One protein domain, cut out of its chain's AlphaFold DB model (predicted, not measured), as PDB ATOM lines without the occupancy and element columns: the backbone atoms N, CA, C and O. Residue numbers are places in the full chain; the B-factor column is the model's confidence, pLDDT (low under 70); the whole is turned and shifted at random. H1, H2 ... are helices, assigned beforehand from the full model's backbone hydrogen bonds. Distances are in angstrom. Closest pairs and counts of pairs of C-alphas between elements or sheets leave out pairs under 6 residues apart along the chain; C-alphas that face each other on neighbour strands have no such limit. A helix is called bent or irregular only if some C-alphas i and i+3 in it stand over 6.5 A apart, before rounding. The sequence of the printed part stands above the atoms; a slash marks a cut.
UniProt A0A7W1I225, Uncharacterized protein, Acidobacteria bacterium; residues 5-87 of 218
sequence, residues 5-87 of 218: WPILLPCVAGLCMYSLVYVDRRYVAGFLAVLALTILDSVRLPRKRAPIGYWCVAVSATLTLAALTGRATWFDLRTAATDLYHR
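This is residues 5 to 87 of the 218 residues of an uncharacterized protein of Acidobacteria bacterium (UniProt A0A7W1I225). Three helical rods, H1, H2 and the first arm of H3, H3a, lie side by side in a flat, loose row, the chain running back and forth along them. H3 then turns sharply, and its second arm, H3b, swings away from the row; residues 75 to 87 stick out with no partner. The printed part has 83 residues with three named helices, in the order H1, H2, H3, and no named strand; the class is all helix. The whole is loose, with a radius of gyration of the C-alphas of 17.2 A, and flat, spanning 49 by 44 by 15 A.

H1, residues 5 to 21, touches H2, residues 25 to 42, with 15 pairs of C-alphas within 8 A. Their closest C-alphas are those of Cys 11 and Phe 31, 5.1 A apart. The two run opposite ways at a shallow tilt of 28 degrees, a helical hairpin. H3, residues 51 to 86, was assigned as one helix by its hydrogen bonds, but it is bent: C-alphas 68 and 71 are 7.7 A apart. Its arms are H3a, residues 51 to 68, and H3b, residues 71 to 86, and they are about perpendicular, at 82 degrees. H2, with residues 36 to 40 alone, only just touches residues 57 to 61 of H3a, with 3 pairs of C-alphas within 8 A. The closest C-alphas there are those of Leu 40 and Val 57, 7.4 A apart. H2 and H3a also form a helical hairpin, running opposite ways at a shallow tilt of 6 degrees. H1 is apart from H3a and from H3b, and H2 is apart from H3b. In H3a every O i to N i+4 pair is within hydrogen-bond range; in H1 12 of 13 are, in H2 12 of 14 and in H3b 11 of 12.

H1 begins at C-alpha 5, (-49.744, 52.425, 56.678), and is 24.4 A long from first to last C-alpha. It is neither bent nor irregular, but only just: C-alphas 7 and 10 are 6.1 A apart. H2 is 25.1 A long and only just irregular, with C-alphas 27 and 30 6.9 A apart. H3a is 25.8 A long and begins at C-alpha 51, (-47.455, 55.920, 29.470). H3b is 22.6 A long and ends at C-alpha 86, (-20.062, 23.617, 28.341).

The two C-alphas farthest apart are those of Lys 48 and Arg 87, 50.2 A. The printed part has no cut. The link from H1 to H2 is tight, with 3 residues, and that from H2 to H3 is short, with 8. Residues 47 to 52 stand free, as do residues 75 to 87, of which 75 to 86 belong to H3. The mean pLDDT of the printed part is 73.4, and residues 44 to 55, 65 to 80, 82 and 87 are under 70.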
ATOM      1  N   TRP A   5     -50.423  52.215  55.395       78.38
ATOM      2  CA  TRP A   5     -49.744  52.425  56.678       78.38
ATOM      3  C   TRP A   5     -49.647  51.164  57.569       78.38
ATOM      4  O   TRP A   5     -48.607  51.009  58.216       78.38
ATOM      5  N   PRO A   6     -50.625  50.221  57.578       85.19
ATOM      6  CA  PRO A   6     -50.521  49.002  58.379       85.19
ATOM      7  C   PRO A   6     -49.428  48.048  57.882       85.19
ATOM      8  O   PRO A   6     -48.975  47.204  58.646       85.19
ATOM      9  N   ILE A   7     -49.008  48.171  56.617       83.00
ATOM     10  CA  ILE A   7     -47.949  47.356  56.002       83.00
ATOM     11  C   ILE A   7     -46.590  48.039  56.182       83.00
ATOM     12  O   ILE A   7     -45.599  47.386  56.499       83.00
ATOM     13  N   LEU A   8     -46.538  49.367  56.048       83.38
ATOM     14  CA  LEU A   8     -45.294  50.125  56.209       83.38
ATOM     15  C   LEU A   8     -44.756  50.076  57.642       83.38
ATOM     16  O   LEU A   8     -43.547  49.944  57.829       83.38
ATOM     17  N   LEU A   9     -45.636  50.151  58.646       88.19
ATOM     18  CA  LEU A   9     -45.242  50.151  60.055       88.19
ATOM     19  C   LEU A   9     -44.402  48.915  60.448       88.19
ATOM     20  O   LEU A   9     -43.290  49.113  60.938       88.19
ATOM     21  N   PRO A  10     -44.845  47.659  60.221       89.25
ATOM     22  CA  PRO A  10     -44.042  46.485  60.557       89.25
ATOM     23  C   PRO A  10     -42.766  46.380  59.714       89.25
ATOM     24  O   PRO A  10     -41.756  45.895  60.219       89.25
ATOM     25  N   CYS A  11     -42.766  46.858  58.463       86.12
ATOM     26  CA  CYS A  11     -41.559  46.842  57.637       86.12
ATOM     27  C   CYS A  11     -40.483  47.800  58.144       86.12
ATOM     28  O   CYS A  11     -39.326  47.407  58.276       86.12
ATOM     29  N   VAL A  12     -40.861  49.039  58.465       88.06
ATOM     30  CA  VAL A  12     -39.936  50.023  59.039       88.06
ATOM     31  C   VAL A  12     -39.486  49.578  60.429       88.06
ATOM     32  O   VAL A  12     -38.295  49.628  60.715       88.06
ATOM     33  N   ALA A  13     -40.398  49.068  61.262       89.88
ATOM     34  CA  ALA A  13     -40.053  48.539  62.580       89.88
ATOM     35  C   ALA A  13     -39.053  47.372  62.489       89.88
ATOM     36  O   ALA A  13     -38.061  47.364  63.215       89.88
ATOM     37  N   GLY A  14     -39.271  46.427  61.567       87.06
ATOM     38  CA  GLY A  14     -38.354  45.316  61.311       87.06
ATOM     39  C   GLY A  14     -36.980  45.793  60.845       87.06
ATOM     40  O   GLY A  14     -35.967  45.372  61.398       87.06
ATOM     41  N   LEU A  15     -36.932  46.727  59.890       88.19
ATOM     42  CA  LEU A  15     -35.675  47.328  59.435       88.19
ATOM     43  C   LEU A  15     -34.935  48.019  60.578       88.19
ATOM     44  O   LEU A  15     -33.764  47.730  60.785       88.19
ATOM     45  N   CYS A  16     -35.609  48.865  61.361       87.94
ATOM     46  CA  CYS A  16     -35.003  49.539  62.508       87.94
ATOM     47  C   CYS A  16     -34.479  48.542  63.549       87.94
ATOM     48  O   CYS A  16     -33.358  48.698  64.029       87.94
ATOM     49  N   MET A  17     -35.251  47.502  63.870       89.81
ATOM     50  CA  MET A  17     -34.845  46.465  64.818       89.81
ATOM     51  C   MET A  17     -33.570  45.746  64.354       89.81
ATOM     52  O   MET A  17     -32.610  45.654  65.119       89.81
ATOM     53  N   TYR A  18     -33.524  45.277  63.102       84.25
ATOM     54  CA  TYR A  18     -32.332  44.616  62.565       84.25
ATOM     55  C   TYR A  18     -31.160  45.589  62.396       84.25
ATOM     56  O   TYR A  18     -30.028  45.218  62.682       84.25
ATOM     57  N   SER A  19     -31.405  46.850  62.026       82.50
ATOM     58  CA  SER A  19     -30.363  47.882  61.957       82.50
ATOM     59  C   SER A  19     -29.709  48.179  63.308       82.50
ATOM     60  O   SER A  19     -28.518  48.469  63.337       82.50
ATOM     61  N   LEU A  20     -30.449  48.078  64.416       82.75
ATOM     62  CA  LEU A  20     -29.907  48.275  65.766       82.75
ATOM     63  C   LEU A  20     -29.065  47.088  66.258       82.75
ATOM     64  O   LEU A  20     -28.158  47.272  67.069       82.75
ATOM     65  N   VAL A  21     -29.363  45.873  65.794       81.50
ATOM     66  CA  VAL A  21     -28.714  44.645  66.277       81.50
ATOM     67  C   VAL A  21     -27.661  44.147  65.291       81.50
ATOM     68  O   VAL A  21     -26.475  44.076  65.617       81.50
ATOM     69  N   TYR A  22     -28.095  43.764  64.093       73.88
ATOM     70  CA  TYR A  22     -27.268  43.107  63.092       73.88
ATOM     71  C   TYR A  22     -27.947  43.132  61.718       73.88
ATOM     72  O   TYR A  22     -29.059  42.622  61.546       73.88
ATOM     73  N   VAL A  23     -27.247  43.681  60.721       75.44
ATOM     74  CA  VAL A  23     -27.734  43.749  59.340       75.44
ATOM     75  C   VAL A  23     -27.091  42.645  58.502       75.44
ATOM     76  O   VAL A  23     -25.954  42.769  58.051       75.44
ATOM     77  N   ASP A  24     -27.859  41.589  58.233       73.44
ATOM     78  CA  ASP A  24     -27.556  40.586  57.206       73.44
ATOM     79  C   ASP A  24     -28.602  40.666  56.092       73.44
ATOM     80  O   ASP A  24     -29.786  40.917  56.342       73.44
ATOM     81  N   ARG A  25     -28.165  40.437  54.847       70.81
ATOM     82  CA  ARG A  25     -29.025  40.488  53.655       70.81
ATOM     83  C   ARG A  25     -30.261  39.607  53.826       70.81
ATOM     84  O   ARG A  25     -31.342  40.015  53.416       70.81
ATOM     85  N   ARG A  26     -30.124  38.451  54.484       76.44
ATOM     86  CA  ARG A  26     -31.215  37.491  54.691       76.44
ATOM     87  C   ARG A  26     -32.334  38.019  55.597       76.44
ATOM     88  O   ARG A  26     -33.466  37.570  55.468       76.44
ATOM     89  N   TYR A  27     -32.034  38.974  56.481       79.56
ATOM     90  CA  TYR A  27     -33.007  39.527  57.428       79.56
ATOM     91  C   TYR A  27     -33.690  40.789  56.904       79.56
ATOM     92  O   TYR A  27     -34.874  40.991  57.153       79.56
ATOM     93  N   VAL A  28     -32.973  41.628  56.148       81.56
ATOM     94  CA  VAL A  28     -33.508  42.918  55.673       81.56
ATOM     95  C   VAL A  28     -34.119  42.860  54.274       81.56
ATOM     96  O   VAL A  28     -34.955  43.703  53.949       81.56
ATOM     97  N   ALA A  29     -33.757  41.869  53.447       76.56
ATOM     98  CA  ALA A  29     -34.210  41.792  52.055       76.56
ATOM     99  C   ALA A  29     -35.739  41.745  51.922       76.56
ATOM    100  O   ALA A  29     -36.297  42.457  51.091       76.56
ATOM    101  N   GLY A  30     -36.421  40.960  52.765       81.00
ATOM    102  CA  GLY A  30     -37.883  40.859  52.742       81.00
ATOM    103  C   GLY A  30     -38.564  42.196  53.037       81.00
ATOM    104  O   GLY A  30     -39.448  42.621  52.297       81.00
ATOM    105  N   PHE A  31     -38.104  42.908  54.069       82.56
ATOM    106  CA  PHE A  31     -38.660  44.216  54.426       82.56
ATOM    107  C   PHE A  31     -38.396  45.272  53.353       82.56
ATOM    108  O   PHE A  31     -39.297  46.042  53.030       82.56
ATOM    109  N   LEU A  32     -37.197  45.289  52.763       81.69
ATOM    110  CA  LEU A  32     -36.870  46.190  51.655       81.69
ATOM    111  C   LEU A  32     -37.728  45.907  50.417       81.69
ATOM    112  O   LEU A  32     -38.174  46.850  49.766       81.69
ATOM    113  N   ALA A  33     -38.000  44.635  50.110       80.94
ATOM    114  CA  ALA A  33     -38.862  44.255  48.995       80.94
ATOM    115  C   ALA A  33     -40.305  44.738  49.203       80.94
ATOM    116  O   ALA A  33     -40.877  45.360  48.310       80.94
ATOM    117  N   VAL A  34     -40.880  44.518  50.390       82.44
ATOM    118  CA  VAL A  34     -42.242  44.984  50.707       82.44
ATOM    119  C   VAL A  34     -42.313  46.511  50.727       82.44
ATOM    120  O   VAL A  34     -43.258  47.083  50.186       82.44
ATOM    121  N   LEU A  35     -41.299  47.188  51.276       80.69
ATOM    122  CA  LEU A  35     -41.210  48.648  51.258       80.69
ATOM    123  C   LEU A  35     -41.179  49.176  49.816       80.69
ATOM    124  O   LEU A  35     -41.939  50.080  49.479       80.69
ATOM    125  N   ALA A  36     -40.355  48.574  48.952       76.81
ATOM    126  CA  ALA A  36     -40.270  48.937  47.543       76.81
ATOM    127  C   ALA A  36     -41.610  48.732  46.820       76.81
ATOM    128  O   ALA A  36     -42.083  49.647  46.155       76.81
ATOM    129  N   LEU A  37     -42.263  47.578  46.996       78.38
ATOM    130  CA  LEU A  37     -43.573  47.297  46.395       78.38
ATOM    131  C   LEU A  37     -44.657  48.267  46.877       78.38
ATOM    132  O   LEU A  37     -45.461  48.731  46.075       78.38
ATOM    133  N   THR A  38     -44.646  48.621  48.162       78.38
ATOM    134  CA  THR A  38     -45.616  49.566  48.738       78.38
ATOM    135  C   THR A  38     -45.399  50.985  48.209       78.38
ATOM    136  O   THR A  38     -46.357  51.687  47.888       78.38
ATOM    137  N   ILE A  39     -44.138  51.413  48.064       75.12
ATOM    138  CA  ILE A  39     -43.801  52.697  47.435       75.12
ATOM    139  C   ILE A  39     -44.275  52.703  45.978       75.12
ATOM    140  O   ILE A  39     -44.885  53.683  45.556       75.12
ATOM    141  N   LEU A  40     -44.068  51.615  45.233       73.56
ATOM    142  CA  LEU A  40     -44.524  51.498  43.845       73.56
ATOM    143  C   LEU A  40     -46.051  51.543  43.723       73.56
ATOM    144  O   LEU A  40     -46.557  52.265  42.867       73.56
ATOM    145  N   ASP A  41     -46.781  50.846  44.596       73.06
ATOM    146  CA  ASP A  41     -48.250  50.870  44.619       73.06
ATOM    147  C   ASP A  41     -48.812  52.259  44.973       73.06
ATOM    148  O   ASP A  41     -49.829  52.705  44.435       73.06
ATOM    149  N   SER A  42     -48.102  53.016  45.816       71.19
ATOM    150  CA  SER A  42     -48.518  54.368  46.201       71.19
ATOM    151  C   SER A  42     -48.480  55.385  45.046       71.19
ATOM    152  O   SER A  42     -49.144  56.429  45.115       71.19
ATOM    153  N   VAL A  43     -47.759  55.086  43.957       71.12
ATOM    154  CA  VAL A  43     -47.673  55.951  42.773       71.12
ATOM    155  C   VAL A  43     -48.934  55.804  41.915       71.12
ATOM    156  O   VAL A  43     -49.009  55.029  40.963       71.12
ATOM    157  N   ARG A  44     -49.954  56.612  42.217       67.00
ATOM    158  CA  ARG A  44     -51.187  56.684  41.417       67.00
ATOM    159  C   ARG A  44     -50.956  57.453  40.120       67.00
ATOM    160  O   ARG A  44     -51.062  58.678  40.083       67.00
ATOM    161  N   LEU A  45     -50.684  56.737  39.032       63.00
ATOM    162  CA  LEU A  45     -50.566  57.345  37.707       63.00
ATOM    163  C   LEU A  45     -51.956  57.596  37.091       63.00
ATOM    164  O   LEU A  45     -52.769  56.671  36.996       63.00
ATOM    165  N   PRO A  46     -52.266  58.822  36.632       60.75
ATOM    166  CA  PRO A  46     -53.519  59.096  35.944       60.75
ATOM    167  C   PRO A  46     -53.580  58.324  34.616       60.75
ATOM    168  O   PRO A  46     -52.883  58.642  33.650       60.75
ATOM    169  N   ARG A  47     -54.484  57.334  34.565       59.16
ATOM    170  CA  ARG A  47     -54.727  56.353  33.481       59.16
ATOM    171  C   ARG A  47     -54.886  56.941  32.068       59.16
ATOM    172  O   ARG A  47     -54.846  56.195  31.098       59.16
ATOM    173  N   LYS A  48     -55.076  58.257  31.932       59.47
ATOM    174  CA  LYS A  48     -55.338  58.930  30.653       59.47
ATOM    175  C   LYS A  48     -54.163  59.731  30.066       59.47
ATOM    176  O   LYS A  48     -54.319  60.195  28.942       59.47
ATOM    177  N   ARG A  49     -53.025  59.938  30.757       54.69
ATOM    178  CA  ARG A  49     -51.978  60.871  30.255       54.69
ATOM    179  C   ARG A  49     -50.497  60.528  30.477       54.69
ATOM    180  O   ARG A  49     -49.666  61.353  30.121       54.69
ATOM    181  N   ALA A  50     -50.111  59.363  30.997       59.38
ATOM    182  CA  ALA A  50     -48.679  59.118  31.233       59.38
ATOM    183  C   ALA A  50     -48.232  57.660  31.020       59.38
ATOM    184  O   ALA A  50     -47.876  56.994  31.992       59.38
ATOM    185  N   PRO A  51     -48.168  57.166  29.765       63.16
ATOM    186  CA  PRO A  51     -47.455  55.920  29.470       63.16
ATOM    187  C   PRO A  51     -45.976  56.020  29.886       63.16
ATOM    188  O   PRO A  51     -45.432  55.082  30.455       63.16
ATOM    189  N   ILE A  52     -45.355  57.191  29.704       67.69
ATOM    190  CA  ILE A  52     -43.963  57.465  30.102       67.69
ATOM    191  C   ILE A  52     -43.765  57.379  31.620       67.69
ATOM    192  O   ILE A  52     -42.785  56.798  32.063       67.69
ATOM    193  N   GLY A  53     -44.706  57.887  32.425       67.19
ATOM    194  CA  GLY A  53     -44.599  57.831  33.888       67.19
ATOM    195  C   GLY A  53     -44.604  56.397  34.424       67.19
ATOM    196  O   GLY A  53     -43.827  56.075  35.318       67.19
ATOM    197  N   TYR A  54     -45.416  55.522  33.825       69.38
ATOM    198  CA  TYR A  54     -45.441  54.097  34.163       69.38
ATOM    199  C   TYR A  54     -44.117  53.414  33.820       69.38
ATOM    200  O   TYR A  54     -43.546  52.719  34.656       69.38
ATOM    201  N   TRP A  55     -43.588  53.671  32.622       69.00
ATOM    202  CA  TRP A  55     -42.298  53.129  32.203       69.00
ATOM    203  C   TRP A  55     -41.141  53.645  33.057       69.00
ATOM    204  O   TRP A  55     -40.295  52.850  33.441       69.00
ATOM    205  N   CYS A  56     -41.114  54.925  33.431       72.44
ATOM    206  CA  CYS A  56     -40.074  55.464  34.309       72.44
ATOM    207  C   CYS A  56     -40.085  54.805  35.695       72.44
ATOM    208  O   CYS A  56     -39.022  54.471  36.210       72.44
ATOM    209  N   VAL A  57     -41.266  54.572  36.276       71.62
ATOM    210  CA  VAL A  57     -41.407  53.898  37.579       71.62
ATOM    211  C   VAL A  57     -41.039  52.417  37.474       71.62
ATOM    212  O   VAL A  57     -40.276  51.919  38.297       71.62
ATOM    213  N   ALA A  58     -41.504  51.720  36.434       71.88
ATOM    214  CA  ALA A  58     -41.171  50.316  36.201       71.88
ATOM    215  C   ALA A  58     -39.670  50.114  35.928       71.88
ATOM    216  O   ALA A  58     -39.055  49.202  36.482       71.88
ATOM    217  N   VAL A  59     -39.054  50.986  35.125       76.56
ATOM    218  CA  VAL A  59     -37.613  50.962  34.835       76.56
ATOM    219  C   VAL A  59     -36.813  51.312  36.084       76.56
ATOM    220  O   VAL A  59     -35.854  50.611  36.385       76.56
ATOM    221  N   SER A  60     -37.220  52.322  36.857       75.50
ATOM    222  CA  SER A  60     -36.602  52.656  38.146       75.50
ATOM    223  C   SER A  60     -36.646  51.472  39.111       75.50
ATOM    224  O   SER A  60     -35.601  51.085  39.625       75.50
ATOM    225  N   ALA A  61     -37.813  50.851  39.302       73.19
ATOM    226  CA  ALA A  61     -37.975  49.676  40.154       73.19
ATOM    227  C   ALA A  61     -37.078  48.519  39.705       73.19
ATOM    228  O   ALA A  61     -36.377  47.920  40.518       73.19
ATOM    229  N   THR A  62     -37.068  48.240  38.400       73.06
ATOM    230  CA  THR A  62     -36.269  47.163  37.807       73.06
ATOM    231  C   THR A  62     -34.779  47.441  37.949       73.06
ATOM    232  O   THR A  62     -34.033  46.544  38.322       73.06
ATOM    233  N   LEU A  63     -34.333  48.679  37.721       73.12
ATOM    234  CA  LEU A  63     -32.937  49.081  37.886       73.12
ATOM    235  C   LEU A  63     -32.503  49.057  39.351       73.12
ATOM    236  O   LEU A  63     -31.390  48.630  39.631       73.12
ATOM    237  N   THR A  64     -33.357  49.457  40.294       71.19
ATOM    238  CA  THR A  64     -33.059  49.347  41.727       71.19
ATOM    239  C   THR A  64     -32.965  47.881  42.149       71.19
ATOM    240  O   THR A  64     -32.005  47.503  42.817       71.19
ATOM    241  N   LEU A  65     -33.893  47.027  41.702       69.25
ATOM    242  CA  LEU A  65     -33.850  45.588  41.969       69.25
ATOM    243  C   LEU A  65     -32.605  44.941  41.339       69.25
ATOM    244  O   LEU A  65     -31.909  44.163  41.994       69.25
ATOM    245  N   ALA A  66     -32.277  45.312  40.100       66.69
ATOM    246  CA  ALA A  66     -31.097  44.849  39.380       66.69
ATOM    247  C   ALA A  66     -29.795  45.393  39.978       66.69
ATOM    248  O   ALA A  66     -28.803  44.686  39.976       66.69
ATOM    249  N   ALA A  67     -29.758  46.602  40.538       67.44
ATOM    250  CA  ALA A  67     -28.571  47.129  41.209       67.44
ATOM    251  C   ALA A  67     -28.339  46.453  42.571       67.44
ATOM    252  O   ALA A  67     -27.200  46.152  42.926       67.44
ATOM    253  N   LEU A  68     -29.416  46.177  43.315       65.12
ATOM    254  CA  LEU A  68     -29.359  45.514  44.621       65.12
ATOM    255  C   LEU A  68     -28.987  44.031  44.513       65.12
ATOM    256  O   LEU A  68     -28.278  43.512  45.373       65.12
ATOM    257  N   THR A  69     -29.447  43.350  43.463       63.56
ATOM    258  CA  THR A  69     -29.183  41.915  43.255       63.56
ATOM    259  C   THR A  69     -28.019  41.666  42.292       63.56
ATOM    260  O   THR A  69     -27.276  40.699  42.446       63.56
ATOM    261  N   GLY A  70     -27.774  42.584  41.358       57.28
ATOM    262  CA  GLY A  70     -27.039  42.333  40.121       57.28
ATOM    263  C   GLY A  70     -25.611  41.859  40.277       57.28
ATOM    264  O   GLY A  70     -25.182  41.081  39.447       57.28
ATOM    265  N   ARG A  71     -24.864  42.227  41.323       57.44
ATOM    266  CA  ARG A  71     -23.509  41.664  41.497       57.44
ATOM    267  C   ARG A  71     -23.520  40.171  41.831       57.44
ATOM    268  O   ARG A  71     -22.681  39.449  41.307       57.44
ATOM    269  N   ALA A  72     -24.449  39.728  42.678       57.44
ATOM    270  CA  ALA A  72     -24.600  38.313  43.015       57.44
ATOM    271  C   ALA A  72     -25.280  37.565  41.861       57.44
ATOM    272  O   ALA A  72     -24.731  36.597  41.348       57.44
ATOM    273  N   THR A  73     -26.389  38.109  41.347       59.78
ATOM    274  CA  THR A  73     -27.138  37.494  40.245       59.78
ATOM    275  C   THR A  73     -26.320  37.409  38.962       59.78
ATOM    276  O   THR A  73     -26.491  36.460  38.217       59.78
ATOM    277  N   TRP A  74     -25.435  38.372  38.681       57.94
ATOM    278  CA  TRP A  74     -24.569  38.341  37.497       57.94
ATOM    279  C   TRP A  74     -23.510  37.249  37.580       57.94
ATOM    280  O   TRP A  74     -23.232  36.606  36.572       57.94
ATOM    281  N   PHE A  75     -22.922  37.033  38.762       62.12
ATOM    282  CA  PHE A  75     -21.979  35.936  38.960       62.12
ATOM    283  C   PHE A  75     -22.689  34.594  38.755       62.12
ATOM    284  O   PHE A  75     -22.245  33.817  37.914       62.12
ATOM    285  N   ASP A  76     -23.846  34.408  39.398       66.69
ATOM    286  CA  ASP A  76     -24.641  33.178  39.321       66.69
ATOM    287  C   ASP A  76     -25.211  32.918  37.912       66.69
ATOM    288  O   ASP A  76     -25.177  31.787  37.422       66.69
ATOM    289  N   LEU A  77     -25.701  33.954  37.214       68.38
ATOM    290  CA  LEU A  77     -26.163  33.824  35.825       68.38
ATOM    291  C   LEU A  77     -25.011  33.466  34.896       68.38
ATOM    292  O   LEU A  77     -25.192  32.668  33.980       68.38
ATOM    293  N   ARG A  78     -23.845  34.092  35.090       68.88
ATOM    294  CA  ARG A  78     -22.682  33.836  34.247       68.88
ATOM    295  C   ARG A  78     -22.203  32.407  34.445       68.88
ATOM    296  O   ARG A  78     -21.996  31.735  33.444       68.88
ATOM    297  N   THR A  79     -22.081  31.932  35.684       64.62
ATOM    298  CA  THR A  79     -21.720  30.536  35.959       64.62
ATOM    299  C   THR A  79     -22.748  29.580  35.372       64.62
ATOM    300  O   THR A  79     -22.360  28.710  34.606       64.62
ATOM    301  N   ALA A  80     -24.048  29.809  35.582       69.50
ATOM    302  CA  ALA A  80     -25.096  28.956  35.019       69.50
ATOM    303  C   ALA A  80     -25.096  28.940  33.478       69.50
ATOM    304  O   ALA A  80     -25.291  27.894  32.863       69.50
ATOM    305  N   ALA A  81     -24.854  30.085  32.832       75.00
ATOM    306  CA  ALA A  81     -24.753  30.171  31.377       75.00
ATOM    307  C   ALA A  81     -23.502  29.453  30.847       75.00
ATOM    308  O   ALA A  81     -23.564  28.787  29.815       75.00
ATOM    309  N   THR A  82     -22.375  29.571  31.552       69.75
ATOM    310  CA  THR A  82     -21.134  28.858  31.235       69.75
ATOM    311  C   THR A  82     -21.303  27.346  31.429       69.75
ATOM    312  O   THR A  82     -20.928  26.589  30.536       69.75
ATOM    313  N   ASP A  83     -21.957  26.907  32.506       70.56
ATOM    314  CA  ASP A  83     -22.258  25.496  32.784       70.56
ATOM    315  C   ASP A  83     -23.175  24.891  31.707       70.56
ATOM    316  O   ASP A  83     -22.934  23.796  31.193       70.56
ATOM    317  N   LEU A  84     -24.205  25.641  31.296       75.00
ATOM    318  CA  LEU A  84     -25.128  25.230  30.237       75.00
ATOM    319  C   LEU A  84     -24.437  25.152  28.868       75.00
ATOM    320  O   LEU A  84     -24.705  24.231  28.093       75.00
ATOM    321  N   TYR A  85     -23.541  26.098  28.572       77.75
ATOM    322  CA  TYR A  85     -22.785  26.132  27.319       77.75
ATOM    323  C   TYR A  85     -21.769  24.987  27.225       77.75
ATOM    324  O   TYR A  85     -21.662  24.344  26.182       77.75
ATOM    325  N   HIS A  86     -21.057  24.689  28.315       71.62
ATOM    326  CA  HIS A  86     -20.062  23.617  28.341       71.62
ATOM    327  C   HIS A  86     -20.657  22.224  28.599       71.62
ATOM    328  O   HIS A  86     -19.943  21.233  28.447       71.62
ATOM    329  N   ARG A  87     -21.957  22.125  28.936       65.81
ATOM    330  CA  ARG A  87     -22.634  20.883  29.373       65.81
ATOM    331  C   ARG A  87     -21.869  20.152  30.485       65.81
ATOM    332  O   ARG A  87     -21.957  18.934  30.622       65.81
TER     333      ARG A  87